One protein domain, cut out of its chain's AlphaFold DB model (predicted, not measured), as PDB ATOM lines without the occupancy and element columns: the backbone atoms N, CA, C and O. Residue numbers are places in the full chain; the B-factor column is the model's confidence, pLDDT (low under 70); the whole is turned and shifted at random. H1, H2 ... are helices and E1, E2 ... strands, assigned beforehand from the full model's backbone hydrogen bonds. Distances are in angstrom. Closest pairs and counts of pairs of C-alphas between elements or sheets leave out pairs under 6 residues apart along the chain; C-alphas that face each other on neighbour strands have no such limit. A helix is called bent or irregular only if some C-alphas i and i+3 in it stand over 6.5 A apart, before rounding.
ATOM      1  N   SER A  59      29.978  37.894 -50.485       87.44
ATOM      2  CA  SER A  59      29.851  39.068 -51.358       87.44
ATOM      3  C   SER A  59      28.900  40.107 -50.753       87.44
ATOM      4  O   SER A  59      28.052  39.780 -49.914       87.44
ATOM      5  N   LEU A  60      28.992  41.366 -51.195       87.38
ATOM      6  CA  LEU A  60      28.041  42.408 -50.783       87.38
ATOM      7  C   LEU A  60      26.584  42.035 -51.121       87.38
ATOM      8  O   LEU A  60      25.680  42.319 -50.336       87.38
ATOM      9  N   GLU A  61      26.353  41.365 -52.252       85.94
ATOM     10  CA  GLU A  61      25.028  40.879 -52.655       85.94
ATOM     11  C   GLU A  61      24.494  39.805 -51.699       85.94
ATOM     12  O   GLU A  61      23.328  39.854 -51.310       85.94
ATOM     13  N   GLU A  62      25.336  38.871 -51.250       86.25
ATOM     14  CA  GLU A  62      24.948  37.855 -50.260       86.25
ATOM     15  C   GLU A  62      24.675  38.461 -48.884       86.25
ATOM     16  O   GLU A  62      23.716  38.071 -48.207       86.25
ATOM     17  N   TYR A  63      25.497  39.427 -48.460       88.56
ATOM     18  CA  TYR A  63      25.219  40.192 -47.249       88.56
ATOM     19  C   TYR A  63      23.883  40.911 -47.365       88.56
ATOM     20  O   TYR A  63      23.073  40.820 -46.447       88.56
ATOM     21  N   PHE A  64      23.615  41.559 -48.499       87.88
ATOM     22  CA  PHE A  64      22.336  42.203 -48.742       87.88
ATOM     23  C   PHE A  64      21.184  41.192 -48.716       87.88
ATOM     24  O   PHE A  64      20.226  41.407 -47.982       87.88
ATOM     25  N   ALA A  65      21.274  40.065 -49.420       86.25
ATOM     26  CA  ALA A  65      20.219  39.053 -49.479       86.25
ATOM     27  C   ALA A  65      19.909  38.411 -48.113       86.25
ATOM     28  O   ALA A  65      18.756  38.112 -47.817       86.25
ATOM     29  N   THR A  66      20.922  38.221 -47.264       84.88
ATOM     30  CA  THR A  66      20.772  37.568 -45.949       84.88
ATOM     31  C   THR A  66      20.643  38.544 -44.776       84.88
ATOM     32  O   THR A  66      20.478  38.110 -43.635       84.88
ATOM     33  N   ARG A  67      20.677  39.860 -45.035       85.69
ATOM     34  CA  ARG A  67      20.774  40.911 -44.006       85.69
ATOM     35  C   ARG A  67      19.692  40.847 -42.935       85.69
ATOM     36  O   ARG A  67      19.998  41.098 -41.777       85.69
ATOM     37  N   ASP A  68      18.455  40.498 -43.292       85.75
ATOM     38  CA  ASP A  68      17.319  40.531 -42.360       85.75
ATOM     39  C   ASP A  68      17.495  39.559 -41.180       85.75
ATOM     40  O   ASP A  68      16.961  39.806 -40.101       85.75
ATOM     41  N   GLN A  69      18.320  38.515 -41.329       85.56
ATOM     42  CA  GLN A  69      18.705  37.611 -40.232       85.56
ATOM     43  C   GLN A  69      19.568  38.298 -39.161       85.56
ATOM     44  O   GLN A  69      19.651  37.825 -38.032       85.56
ATOM     45  N   PHE A  70      20.212  39.408 -39.519       86.81
ATOM     46  CA  PHE A  70      21.133  40.185 -38.686       86.81
ATOM     47  C   PHE A  70      20.576  41.569 -38.358       86.81
ATOM     48  O   PHE A  70      21.330  42.470 -37.986       86.81
ATOM     49  N   ARG A  71      19.267  41.766 -38.542       88.62
ATOM     50  CA  ARG A  71      18.598  43.031 -38.262       88.62
ATOM     51  C   ARG A  71      18.730  43.389 -36.782       88.62
ATOM     52  O   ARG A  71      18.437  42.579 -35.905       88.62
ATOM     53  N   ASN A  72      19.133  44.628 -36.519       84.62
ATOM     54  CA  ASN A  72      19.300  45.159 -35.176       84.62
ATOM     55  C   ASN A  72      18.310  46.302 -34.920       84.62
ATOM     56  O   ASN A  72      18.593  47.470 -35.185       84.62
ATOM     57  N   ASP A  73      17.148  45.953 -34.368       84.25
ATOM     58  CA  ASP A  73      16.090  46.911 -34.015       84.25
ATOM     59  C   ASP A  73      16.408  47.754 -32.766       84.25
ATOM     60  O   ASP A  73      15.682  48.695 -32.448       84.25
ATOM     61  N   GLY A  74      17.492  47.439 -32.047       79.81
ATOM     62  CA  GLY A  74      17.927  48.191 -30.867       79.81
ATOM     63  C   GLY A  74      18.668  49.489 -31.197       79.81
ATOM     64  O   GLY A  74      18.904  50.302 -30.303       79.81
ATOM     65  N   ILE A  75      19.045  49.696 -32.463       84.06
ATOM     66  CA  ILE A  75      19.782  50.876 -32.917       84.06
ATOM     67  C   ILE A  75      18.820  51.828 -33.626       84.06
ATOM     68  O   ILE A  75      18.376  51.570 -34.739       84.06
ATOM     69  N   THR A  76      18.530  52.957 -32.983       81.12
ATOM     70  CA  THR A  76      17.605  53.985 -33.495       81.12
ATOM     71  C   THR A  76      18.270  55.326 -33.792       81.12
ATOM     72  O   THR A  76      17.611  56.240 -34.278       81.12
ATOM     73  N   LYS A  77      19.563  55.451 -33.482       85.81
ATOM     74  CA  LYS A  77      20.346  56.679 -33.657       85.81
ATOM     75  C   LYS A  77      20.887  56.809 -35.075       85.81
ATOM     76  O   LYS A  77      21.046  55.806 -35.779       85.81
ATOM     77  N   ASP A  78      21.237  58.029 -35.458       87.94
ATOM     78  CA  ASP A  78      21.936  58.291 -36.712       87.94
ATOM     79  C   ASP A  78      23.344  57.659 -36.719       87.94
ATOM     80  O   ASP A  78      23.989  57.577 -35.666       87.94
ATOM     81  N   PRO A  79      23.883  57.259 -37.891       88.69
ATOM     82  CA  PRO A  79      25.212  56.650 -37.981       88.69
ATOM     83  C   PRO A  79      26.296  57.505 -37.317       88.69
ATOM     84  O   PRO A  79      27.141  57.000 -36.576       88.69
ATOM     85  N   SER A  80      26.227  58.824 -37.509       87.38
ATOM     86  CA  SER A  80      27.185  59.772 -36.941       87.38
ATOM     87  C   SER A  80      27.148  59.817 -35.410       87.38
ATOM     88  O   SER A  80      28.199  59.934 -34.783       87.38
ATOM     89  N   GLU A  81      25.974  59.665 -34.791       87.12
ATOM     90  CA  GLU A  81      25.836  59.610 -33.326       87.12
ATOM     91  C   GLU A  81      26.406  58.316 -32.728       87.12
ATOM     92  O   GLU A  81      26.751  58.265 -31.546       87.12
ATOM     93  N   LEU A  82      26.515  57.266 -33.543       85.69
ATOM     94  CA  LEU A  82      27.129  55.988 -33.184       85.69
ATOM     95  C   LEU A  82      28.645  55.977 -33.431       85.69
ATOM     96  O   LEU A  82      29.304  54.971 -33.162       85.69
ATOM     97  N   GLY A  83      29.199  57.077 -33.953       89.31
ATOM     98  CA  GLY A  83      30.588  57.153 -34.402       89.31
ATOM     99  C   GLY A  83      30.862  56.321 -35.659       89.31
ATOM    100  O   GLY A  83      32.018  56.019 -35.939       89.31
ATOM    101  N   LEU A  84      29.820  55.933 -36.400       90.44
ATOM    102  CA  LEU A  84      29.945  55.204 -37.654       90.44
ATOM    103  C   LEU A  84      30.194  56.176 -38.808       90.44
ATOM    104  O   LEU A  84      29.496  57.179 -38.976       90.44
ATOM    105  N   LYS A  85      31.184  55.846 -39.629       92.06
ATOM    106  CA  LYS A  85      31.522  56.537 -40.868       92.06
ATOM    107  C   LYS A  85      30.911  55.793 -42.041       92.06
ATOM    108  O   LYS A  85      31.045  54.575 -42.139       92.06
ATOM    109  N   GLU A  86      30.284  56.537 -42.943       93.75
ATOM    110  CA  GLU A  86      29.857  56.017 -44.239       93.75
ATOM    111  C   GLU A  86      31.075  55.797 -45.138       93.75
ATOM    112  O   GLU A  86      31.872  56.707 -45.367       93.75
ATOM    113  N   LEU A  87      31.225  54.567 -45.621       92.75
ATOM    114  CA  LEU A  87      32.316  54.150 -46.501       92.75
ATOM    115  C   LEU A  87      31.837  53.888 -47.928       92.75
ATOM    116  O   LEU A  87      32.611  54.037 -48.874       92.75
ATOM    117  N   ALA A  88      30.573  53.493 -48.081       92.50
ATOM    118  CA  ALA A  88      29.923  53.337 -49.371       92.50
ATOM    119  C   ALA A  88      28.410  53.521 -49.255       92.50
ATOM    120  O   ALA A  88      27.825  53.327 -48.188       92.50
ATOM    121  N   ASN A  89      27.801  53.850 -50.390       92.44
ATOM    122  CA  ASN A  89      26.387  54.154 -50.530       92.44
ATOM    123  C   ASN A  89      25.902  53.593 -51.867       92.44
ATOM    124  O   ASN A  89      26.366  54.017 -52.926       92.44
ATOM    125  N   ILE A  90      25.031  52.592 -51.803       90.06
ATOM    126  CA  ILE A  90      24.576  51.824 -52.956       90.06
ATOM    127  C   ILE A  90      23.071  51.990 -53.071       90.06
ATOM    128  O   ILE A  90      22.334  51.675 -52.135       90.06
ATOM    129  N   ALA A  91      22.606  52.447 -54.230       87.12
ATOM    130  CA  ALA A  91      21.182  52.533 -54.502       87.12
ATOM    131  C   ALA A  91      20.558  51.133 -54.473       87.12
ATOM    132  O   ALA A  91      21.062  50.196 -55.092       87.12
ATOM    133  N   VAL A  92      19.441  50.988 -53.777       85.56
ATOM    134  CA  VAL A  92      18.639  49.769 -53.808       85.56
ATOM    135  C   VAL A  92      17.427  50.028 -54.678       85.56
ATOM    136  O   VAL A  92      16.631  50.934 -54.423       85.56
ATOM    137  N   THR A  93      17.306  49.219 -55.718       81.44
ATOM    138  CA  THR A  93      16.174  49.215 -56.630       81.44
ATOM    139  C   THR A  93      15.240  48.077 -56.276       81.44
ATOM    140  O   THR A  93      15.625  47.076 -55.670       81.44
ATOM    141  N   CYS A  94      13.990  48.232 -56.667       73.69
ATOM    142  CA  CYS A  94      13.006  47.181 -56.522       73.69
ATOM    143  C   CYS A  94      12.613  46.643 -57.879       73.69
ATOM    144  O   CYS A  94      12.640  47.410 -58.844       73.69
ATOM    145  N   PRO A  95      12.199  45.372 -57.945       69.75
ATOM    146  CA  PRO A  95      11.562  44.864 -59.142       69.75
ATOM    147  C   PRO A  95      10.322  45.714 -59.441       69.75
ATOM    148  O   PRO A  95       9.566  46.078 -58.532       69.75
ATOM    149  N   ASP A  96      10.103  46.012 -60.723       63.81
ATOM    150  CA  ASP A  96       9.027  46.891 -61.211       63.81
ATOM    151  C   ASP A  96       7.622  46.456 -60.739       63.81
ATOM    152  O   ASP A  96       6.677  47.245 -60.710       63.81
ATOM    153  N   SER A  97       7.478  45.199 -60.313       59.34
ATOM    154  CA  SER A  97       6.260  44.598 -59.770       59.34
ATOM    155  C   SER A  97       5.921  44.983 -58.320       59.34
ATOM    156  O   SER A  97       4.851  44.611 -57.844       59.34
ATOM    157  N   ALA A  98       6.790  45.695 -57.591       59.53
ATOM    158  CA  ALA A  98       6.646  45.893 -56.140       59.53
ATOM    159  C   ALA A  98       5.560  46.908 -55.713       59.53
ATOM    160  O   ALA A  98       5.256  47.011 -54.523       59.53
ATOM    161  N   GLY A  99       4.964  47.668 -56.643       50.16
ATOM    162  CA  GLY A  99       3.803  48.548 -56.398       50.16
ATOM    163  C   GLY A  99       3.984  49.667 -55.352       50.16
ATOM    164  O   GLY A  99       3.061  50.446 -55.127       50.16
ATOM    165  N   THR A 100       5.152  49.771 -54.714       54.59
ATOM    166  CA  THR A 100       5.481  50.707 -53.632       54.59
ATOM    167  C   THR A 100       6.921  51.209 -53.775       54.59
ATOM    168  O   THR A 100       7.771  50.489 -54.304       54.59
ATOM    169  N   PRO A 101       7.234  52.437 -53.315       55.66
ATOM    170  CA  PRO A 101       8.599  52.943 -53.306       55.66
ATOM    171  C   PRO A 101       9.392  52.222 -52.213       55.66
ATOM    172  O   PRO A 101       9.431  52.641 -51.064       55.66
ATOM    173  N   CYS A 102      10.027  51.114 -52.571       65.75
ATOM    174  CA  CYS A 102      11.033  50.452 -51.740       65.75
ATOM    175  C   CYS A 102      12.460  50.905 -52.089       65.75
ATOM    176  O   CYS A 102      13.433  50.312 -51.623       65.75
ATOM    177  N   GLY A 103      12.558  51.982 -52.877       69.38
ATOM    178  CA  GLY A 103      13.794  52.698 -53.137       69.38
ATOM    179  C   GLY A 103      14.373  53.268 -51.846       69.38
ATOM    180  O   GLY A 103      13.673  53.876 -51.038       69.38
ATOM    181  N   GLY A 104      15.665  53.048 -51.673       83.56
ATOM    182  CA  GLY A 104      16.467  53.506 -50.552       83.56
ATOM    183  C   GLY A 104      17.929  53.272 -50.889       83.56
ATOM    184  O   GLY A 104      18.255  52.830 -51.991       83.56
ATOM    185  N   ASN A 105      18.813  53.540 -49.942       89.69
ATOM    186  CA  ASN A 105      20.231  53.279 -50.103       89.69
ATOM    187  C   ASN A 105      20.687  52.274 -49.055       89.69
ATOM    188  O   ASN A 105      20.305  52.354 -47.887       89.69
ATOM    189  N   LEU A 106      21.526  51.339 -49.480       91.88
ATOM    190  CA  LEU A 106      22.330  50.533 -48.587       91.88
ATOM    191  C   LEU A 106      23.624  51.292 -48.301       91.88
ATOM    192  O   LEU A 106      24.393  51.592 -49.212       91.88
ATOM    193  N   LEU A 107      23.866  51.588 -47.036       94.38
ATOM    194  CA  LEU A 107      25.094  52.190 -46.551       94.38
ATOM    195  C   LEU A 107      25.997  51.106 -45.979       94.38
ATOM    196  O   LEU A 107      25.532  50.219 -45.260       94.38
ATOM    197  N   ILE A 108      27.288  51.216 -46.264       94.56
ATOM    198  CA  ILE A 108      28.337  50.417 -45.632       94.56
ATOM    199  C   ILE A 108      29.023  51.314 -44.614       94.56
ATOM    200  O   ILE A 108      29.584  52.351 -44.973       94.56
ATOM    201  N   LEU A 109      28.943  50.928 -43.347       94.19
ATOM    202  CA  LEU A 109      29.324  51.753 -42.210       94.19
ATOM    203  C   LEU A 109      30.409  51.070 -41.374       94.19
ATOM    204  O   LEU A 109      30.326  49.872 -41.123       94.19
ATOM    205  N   SER A 110      31.385  51.820 -40.867       93.06
ATOM    206  CA  SER A 110      32.341  51.309 -39.868       93.06
ATOM    207  C   SER A 110      32.778  52.400 -38.899       93.06
ATOM    208  O   SER A 110      32.729  53.584 -39.227       93.06
ATOM    209  N   LYS A 111      33.191  52.015 -37.689       87.81
ATOM    210  CA  LYS A 111      33.776  52.948 -36.709       87.81
ATOM    211  C   LYS A 111      35.191  53.357 -37.111       87.81
ATOM    212  O   LYS A 111      35.585  54.515 -36.941       87.81
ATOM    213  N   ASP A 112      35.934  52.410 -37.668       84.31
ATOM    214  CA  ASP A 112      37.330  52.586 -38.026       84.31
ATOM    215  C   ASP A 112      37.491  53.075 -39.467       84.31
ATOM    216  O   ASP A 112      36.567  53.085 -40.282       84.31
ATOM    217  N   SER A 113      38.689  53.575 -39.768       84.31
ATOM    218  CA  SER A 113      39.026  53.973 -41.135       84.31
ATOM    219  C   SER A 113      39.372  52.734 -41.949       84.31
ATOM    220  O   SER A 113      40.045  51.842 -41.443       84.31
ATOM    221  N   LEU A 114      38.963  52.722 -43.217       84.19
ATOM    222  CA  LEU A 114      39.160  51.588 -44.112       84.19
ATOM    223  C   LEU A 114      40.637  51.170 -44.196       84.19
ATOM    224  O   LEU A 114      41.474  51.942 -44.670       84.19
ATOM    225  N   HIS A 115      40.941  49.937 -43.802       75.81
ATOM    226  CA  HIS A 115      42.249  49.311 -43.999       75.81
ATOM    227  C   HIS A 115      42.117  47.932 -44.661       75.81
ATOM    228  O   HIS A 115      41.018  47.498 -44.989       75.81
ATOM    229  N   SER A 116      43.233  47.249 -44.917       68.00
ATOM    230  CA  SER A 116      43.211  45.877 -45.441       68.00
ATOM    231  C   SER A 116      42.973  44.873 -44.312       68.00
ATOM    232  O   SER A 116      43.458  45.072 -43.195       68.00
ATOM    233  N   GLY A 117      42.263  43.785 -44.613       72.94
ATOM    234  CA  GLY A 117      41.973  42.710 -43.663       72.94
ATOM    235  C   GLY A 117      40.633  42.851 -42.941       72.94
ATOM    236  O   GLY A 117      39.846  43.763 -43.203       72.94
ATOM    237  N   SER A 118      40.382  41.904 -42.033       83.19
ATOM    238  CA  SER A 118      39.101  41.757 -41.339       83.19
ATOM    239  C   SER A 118      38.789  42.970 -40.460       83.19
ATOM    240  O   SER A 118      39.575  43.315 -39.580       83.19
ATOM    241  N   GLN A 119      37.638  43.594 -40.693       85.56
ATOM    242  CA  GLN A 119      37.136  44.764 -39.975       85.56
ATOM    243  C   GLN A 119      35.670  44.586 -39.620       85.56
ATOM    244  O   GLN A 119      34.897  44.001 -40.383       85.56
ATOM    245  N   GLU A 120      35.294  45.149 -38.473       89.38
ATOM    246  CA  GLU A 120      33.894  45.274 -38.106       89.38
ATOM    247  C   GLU A 120      33.215  46.314 -39.001       89.38
ATOM    248  O   GLU A 120      33.705  47.438 -39.183       89.38
ATOM    249  N   PHE A 121      32.060  45.955 -39.542       91.81
ATOM    250  CA  PHE A 121      31.217  46.874 -40.288       91.81
ATOM    251  C   PHE A 121      29.740  46.584 -40.058       91.81
ATOM    252  O   PHE A 121      29.339  45.508 -39.615       91.81
ATOM    253  N   TYR A 122      28.920  47.570 -40.382       93.00
ATOM    254  CA  TYR A 122      27.472  47.493 -40.359       93.00
ATOM    255  C   TYR A 122      26.946  47.798 -41.750       93.00
ATOM    256  O   TYR A 122      27.517  48.604 -42.489       93.00
ATOM    257  N   LEU A 123      25.821  47.185 -42.081       93.69
ATOM    258  CA  LEU A 123      25.000  47.657 -43.182       93.69
ATOM    259  C   LEU A 123      23.851  48.470 -42.600       93.69
ATOM    260  O   LEU A 123      23.277  48.083 -41.584       93.69
ATOM    261  N   ALA A 124      23.499  49.577 -43.237       93.12
ATOM    262  CA  ALA A 124      22.311  50.333 -42.872       93.12
ATOM    263  C   ALA A 124      21.463  50.599 -44.107       93.12
ATOM    264  O   ALA A 124      21.971  51.056 -45.123       93.12
ATOM    265  N   PHE A 125      20.170  50.315 -44.031       90.38
ATOM    266  CA  PHE A 125      19.234  50.621 -45.100       90.38
ATOM    267  C   PHE A 125      18.462  51.892 -44.767       90.38
ATOM    268  O   PHE A 125      17.820  51.969 -43.715       90.38
ATOM    269  N   THR A 126      18.531  52.892 -45.645       87.75
ATOM    270  CA  THR A 126      17.803  54.148 -45.457       87.75
ATOM    271  C   THR A 126      16.328  53.949 -45.801       87.75
ATOM    272  O   THR A 126      15.976  53.534 -46.905       87.75
ATOM    273  N   MET A 127      15.443  54.230 -44.844       74.88
ATOM    274  CA  MET A 127      13.993  54.154 -45.030       74.88
ATOM    275  C   MET A 127      13.345  55.451 -44.558       74.88
ATOM    276  O   MET A 127      13.156  55.660 -43.361       74.88
ATOM    277  N   GLY A 128      12.980  56.321 -45.503       72.88
ATOM    278  CA  GLY A 128      12.313  57.589 -45.201       72.88
ATOM    279  C   GLY A 128      13.143  58.475 -44.268       72.88
ATOM    280  O   GLY A 128      14.091  59.114 -44.710       72.88
ATOM    281  N   THR A 129      12.775  58.519 -42.984       68.38
ATOM    282  CA  THR A 129      13.406  59.358 -41.949       68.38
ATOM    283  C   THR A 129      14.324  58.591 -40.995       68.38
ATOM    284  O   THR A 129      14.683  59.126 -39.952       68.38
ATOM    285  N   GLY A 130      14.660  57.332 -41.284       83.31
ATOM    286  CA  GLY A 130      15.474  56.518 -40.384       83.31
ATOM    287  C   GLY A 130      16.327  55.471 -41.088       83.31
ATOM    288  O   GLY A 130      16.313  55.332 -42.314       83.31
ATOM    289  N   TYR A 131      17.059  54.719 -40.273       88.62
ATOM    290  CA  TYR A 131      17.986  53.679 -40.705       88.62
ATOM    291  C   TYR A 131      17.568  52.346 -40.102       88.62
ATOM    292  O   TYR A 131      17.259  52.260 -38.915       88.62
ATOM    293  N   MET A 132      17.587  51.298 -40.917       89.94
ATOM    294  CA  MET A 132      17.533  49.925 -40.430       89.94
ATOM    295  C   MET A 132      18.944  49.357 -40.443       89.94
ATOM    296  O   MET A 132      19.543  49.253 -41.508       89.94
ATOM    297  N   TYR A 133      19.473  49.009 -39.274       91.25
ATOM    298  CA  TYR A 133      20.832  48.491 -39.145       91.25
ATOM    299  C   TYR A 133      20.862  46.967 -39.208       91.25
ATOM    300  O   TYR A 133      19.979  46.287 -38.682       91.25
ATOM    301  N   TYR A 134      21.925  46.441 -39.805       90.88
ATOM    302  CA  TYR A 134      22.231  45.021 -39.880       90.88
ATOM    303  C   TYR A 134      23.688  44.792 -39.476       90.88
ATOM    304  O   TYR A 134      24.577  45.547 -39.887       90.88
ATOM    305  N   GLY A 135      23.924  43.753 -38.679       88.56
ATOM    306  CA  GLY A 135      25.241  43.414 -38.139       88.56
ATOM    307  C   GLY A 135      25.344  43.601 -36.614       88.56
ATOM    308  O   GLY A 135      24.319  43.689 -35.929       88.56
ATOM    309  N   PRO A 136      26.570  43.669 -36.057       89.12
ATOM    310  CA  PRO A 136      27.850  43.818 -36.761       89.12
ATOM    311  C   PRO A 136      28.238  42.605 -37.615       89.12
ATOM    312  O   PRO A 136      27.875  41.469 -37.315       89.12
ATOM    313  N   PHE A 137      29.008  42.865 -38.667       87.56
ATOM    314  CA  PHE A 137      29.676  41.875 -39.508       87.56
ATOM    315  C   PHE A 137      31.191  42.010 -39.366       87.56
ATOM    316  O   PHE A 137      31.684  43.082 -39.027       87.56
ATOM    317  N   MET A 138      31.927  40.938 -39.657       87.12
ATOM    318  CA  MET A 138      33.389  40.901 -39.618       87.12
ATOM    319  C   MET A 138      33.899  40.282 -40.924       87.12
ATOM    320  O   MET A 138      33.695  39.088 -41.152       87.12
ATOM    321  N   ASP A 139      34.498  41.093 -41.800       86.38
ATOM    322  CA  ASP A 139      35.043  40.656 -43.098       86.38
ATOM    323  C   ASP A 139      36.094  41.650 -43.626       86.38
ATOM    324  O   ASP A 139      36.338  42.693 -43.018       86.38
ATOM    325  N   ASP A 140      36.722  41.347 -44.761       87.81
ATOM    326  CA  ASP A 140      37.544  42.288 -45.519       87.81
ATOM    327  C   ASP A 140      36.683  43.443 -46.052       87.81
ATOM    328  O   ASP A 140      36.163  43.435 -47.172       87.81
ATOM    329  N   LEU A 141      36.538  44.469 -45.219       89.12
ATOM    330  CA  LEU A 141      35.750  45.652 -45.520       89.12
ATOM    331  C   LEU A 141      36.266  46.389 -46.760       89.12
ATOM    332  O   LEU A 141      35.476  46.977 -47.494       89.12
ATOM    333  N   GLN A 142      37.571  46.336 -47.042       88.50
ATOM    334  CA  GLN A 142      38.135  46.939 -48.248       88.50
ATOM    335  C   GLN A 142      37.650  46.221 -49.503       88.50
ATOM    336  O   GLN A 142      37.283  46.889 -50.473       88.50
ATOM    337  N   ARG A 143      37.596  44.886 -49.481       89.00
ATOM    338  CA  ARG A 143      36.985  44.093 -50.554       89.00
ATOM    339  C   ARG A 143      35.518  44.472 -50.742       89.00
ATOM    340  O   ARG A 143      35.139  44.839 -51.849       89.00
ATOM    341  N   ILE A 144      34.732  44.483 -49.667       89.44
ATOM    342  CA  ILE A 144      33.295  44.795 -49.704       89.44
ATOM    343  C   ILE A 144      33.025  46.222 -50.219       89.44
ATOM    344  O   ILE A 144      32.169  46.439 -51.079       89.44
ATOM    345  N   VAL A 145      33.803  47.209 -49.769       90.50
ATOM    346  CA  VAL A 145      33.724  48.588 -50.272       90.50
ATOM    347  C   VAL A 145      34.152  48.663 -51.741       90.50
ATOM    348  O   VAL A 145      33.572  49.427 -52.509       90.50
ATOM    349  N   ASN A 146      35.134  47.883 -52.184       89.25
ATOM    350  CA  ASN A 146      35.512  47.858 -53.596       89.25
ATOM    351  C   ASN A 146      34.447  47.193 -54.477       89.25
ATOM    352  O   ASN A 146      34.153  47.730 -55.543       89.25
ATOM    353  N   GLU A 147      33.824  46.103 -54.019       87.94
ATOM    354  CA  GLU A 147      32.664  45.487 -54.678       87.94
ATOM    355  C   GLU A 147      31.540  46.517 -54.846       87.94
ATOM    356  O   GLU A 147      31.038  46.705 -55.956       87.94
ATOM    357  N   SER A 148      31.230  47.286 -53.795       88.25
ATOM    358  CA  SER A 148      30.178  48.310 -53.844       88.25
ATOM    359  C   SER A 148      30.363  49.349 -54.952       88.25
ATOM    360  O   SER A 148      29.388  49.780 -55.558       88.25
ATOM    361  N   LYS A 149      31.610  49.709 -55.285       86.62
ATOM    362  CA  LYS A 149      31.918  50.680 -56.351       86.62
ATOM    363  C   LYS A 149      31.623  50.138 -57.748       86.62
ATOM    364  O   LYS A 149      31.507  50.917 -58.691       86.62
ATOM    365  N   THR A 150      31.560  48.817 -57.896       84.69
ATOM    366  CA  THR A 150      31.253  48.152 -59.171       84.69
ATOM    367  C   THR A 150      29.755  47.911 -59.361       84.69
ATOM    368  O   THR A 150      29.306  47.717 -60.491       84.69
ATOM    369  N   ILE A 151      28.975  47.980 -58.280       80.44
ATOM    370  CA  ILE A 151      27.533  47.747 -58.276       80.44
ATOM    371  C   ILE A 151      26.808  49.078 -58.480       80.44
ATOM    372  O   ILE A 151      26.945  50.010 -57.692       80.44
ATOM    373  N   LYS A 152      26.009  49.170 -59.548       78.00
ATOM    374  CA  LYS A 152      25.183  50.362 -59.814       78.00
ATOM    375  C   LYS A 152      23.965  50.429 -58.897       78.00
ATOM    376  O   LYS A 152      23.628  51.504 -58.410       78.00
ATOM    377  N   SER A 153      23.309  49.290 -58.696       77.06
ATOM    378  CA  SER A 153      22.208  49.138 -57.757       77.06
ATOM    379  C   SER A 153      22.080  47.691 -57.295       77.06
ATOM    380  O   SER A 153      22.456  46.771 -58.018       77.06
ATOM    381  N   LEU A 154      21.543  47.504 -56.091       79.50
ATOM    382  CA  LEU A 154      21.154  46.198 -55.565       79.50
ATOM    383  C   LEU A 154      19.648  46.021 -55.733       79.50
ATOM    384  O   LEU A 154      18.879  46.894 -55.337       79.50
TER     385      LEU A 154
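Overview. This is residues 59 to 154 of the 158 residues of an uncharacterized protein of uncultured bacterium (UniProt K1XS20). A strongly twisted sheet of four strands makes a wall, with two helices, H1 and H3, packed over one face: H1 mainly over the E4 side and H3 mainly over the E1 side. The link from E1 to E2 sticks out with its residues 95 to 100, and the short helix H2 only grazes the sheet. The printed part has 96 residues with three named helices and four named strands, in the order H1, H2, E1, E2, E3, E4, H3; the sheet's order is E1, E2, E3, E4, antiparallel throughout, and the class is mixed, helices and strands. The whole is compact, with a radius of gyration of the C-alphas of 13.0 A and spans of 40 by 29 by 21 A.

Along the chain. Strand E1 is residues 85 to 93, 23.2 A from first to last C-alpha, and bends by 54 degrees at residue 88. E2 is residues 104 to 110, 19.3 A. E3, residues 118 to 127, is 28.2 A long. E4, residues 130 to 140, is 26.8 A long and bends by 66 degrees at residue 137. Helix H1, residues 60 to 70, is 14.1 A long and begins at C-alpha 60 (28.041, 42.408, -50.783); it is irregular, with C-alphas 65 and 68 7.8 A apart. H2 is residues 79 to 82, 5.2 A. H3, residues 141 to 150, is 14.6 A long and ends at C-alpha 150 (31.253, 48.152, -59.171).

Arrangement. The strands form a meander, each the antiparallel neighbour of the one before, in three hairpins. Between E1 and E2, N 90 and O 106 are 2.8 A apart, within hydrogen-bond range. Between E2 and E3, N 107 and O 124 are 2.7 A apart, and between E3 and E4, N 125 and O 132 are 2.8 A apart. The edge strands E1 and E4 are apart. H1 and H3 lie on the same face, giving two layers, helices on one face of a sheet. H1 runs across the strands at a height over the sheet of 8.5 A; its closest C-alphas to E4 are Phe 70 and Tyr 134, 5.1 A. The closest C-alphas of H3 and E1 are Val 145 and Ala 88, 6.1 A. H1 and H3 only just touch, with 3 pairs of C-alphas within 8 A, the closest Leu 60 and Ile 144 at 5.9 A, at a steep tilt of 59 degrees, opposite ways. O i to N i+4 pairs within hydrogen-bond range number 4 of 7 in H1 and 5 of 6 in H3; H2 is too short for one.

Size, cuts and confidence. The two C-alphas farthest apart, Gly 99 and Ser 116, are 41.0 A apart. The printed part has no cut, and no link is long. Mean pLDDT of the printed part is 84.0; residues 95 to 103, 116 and 129 are under 70.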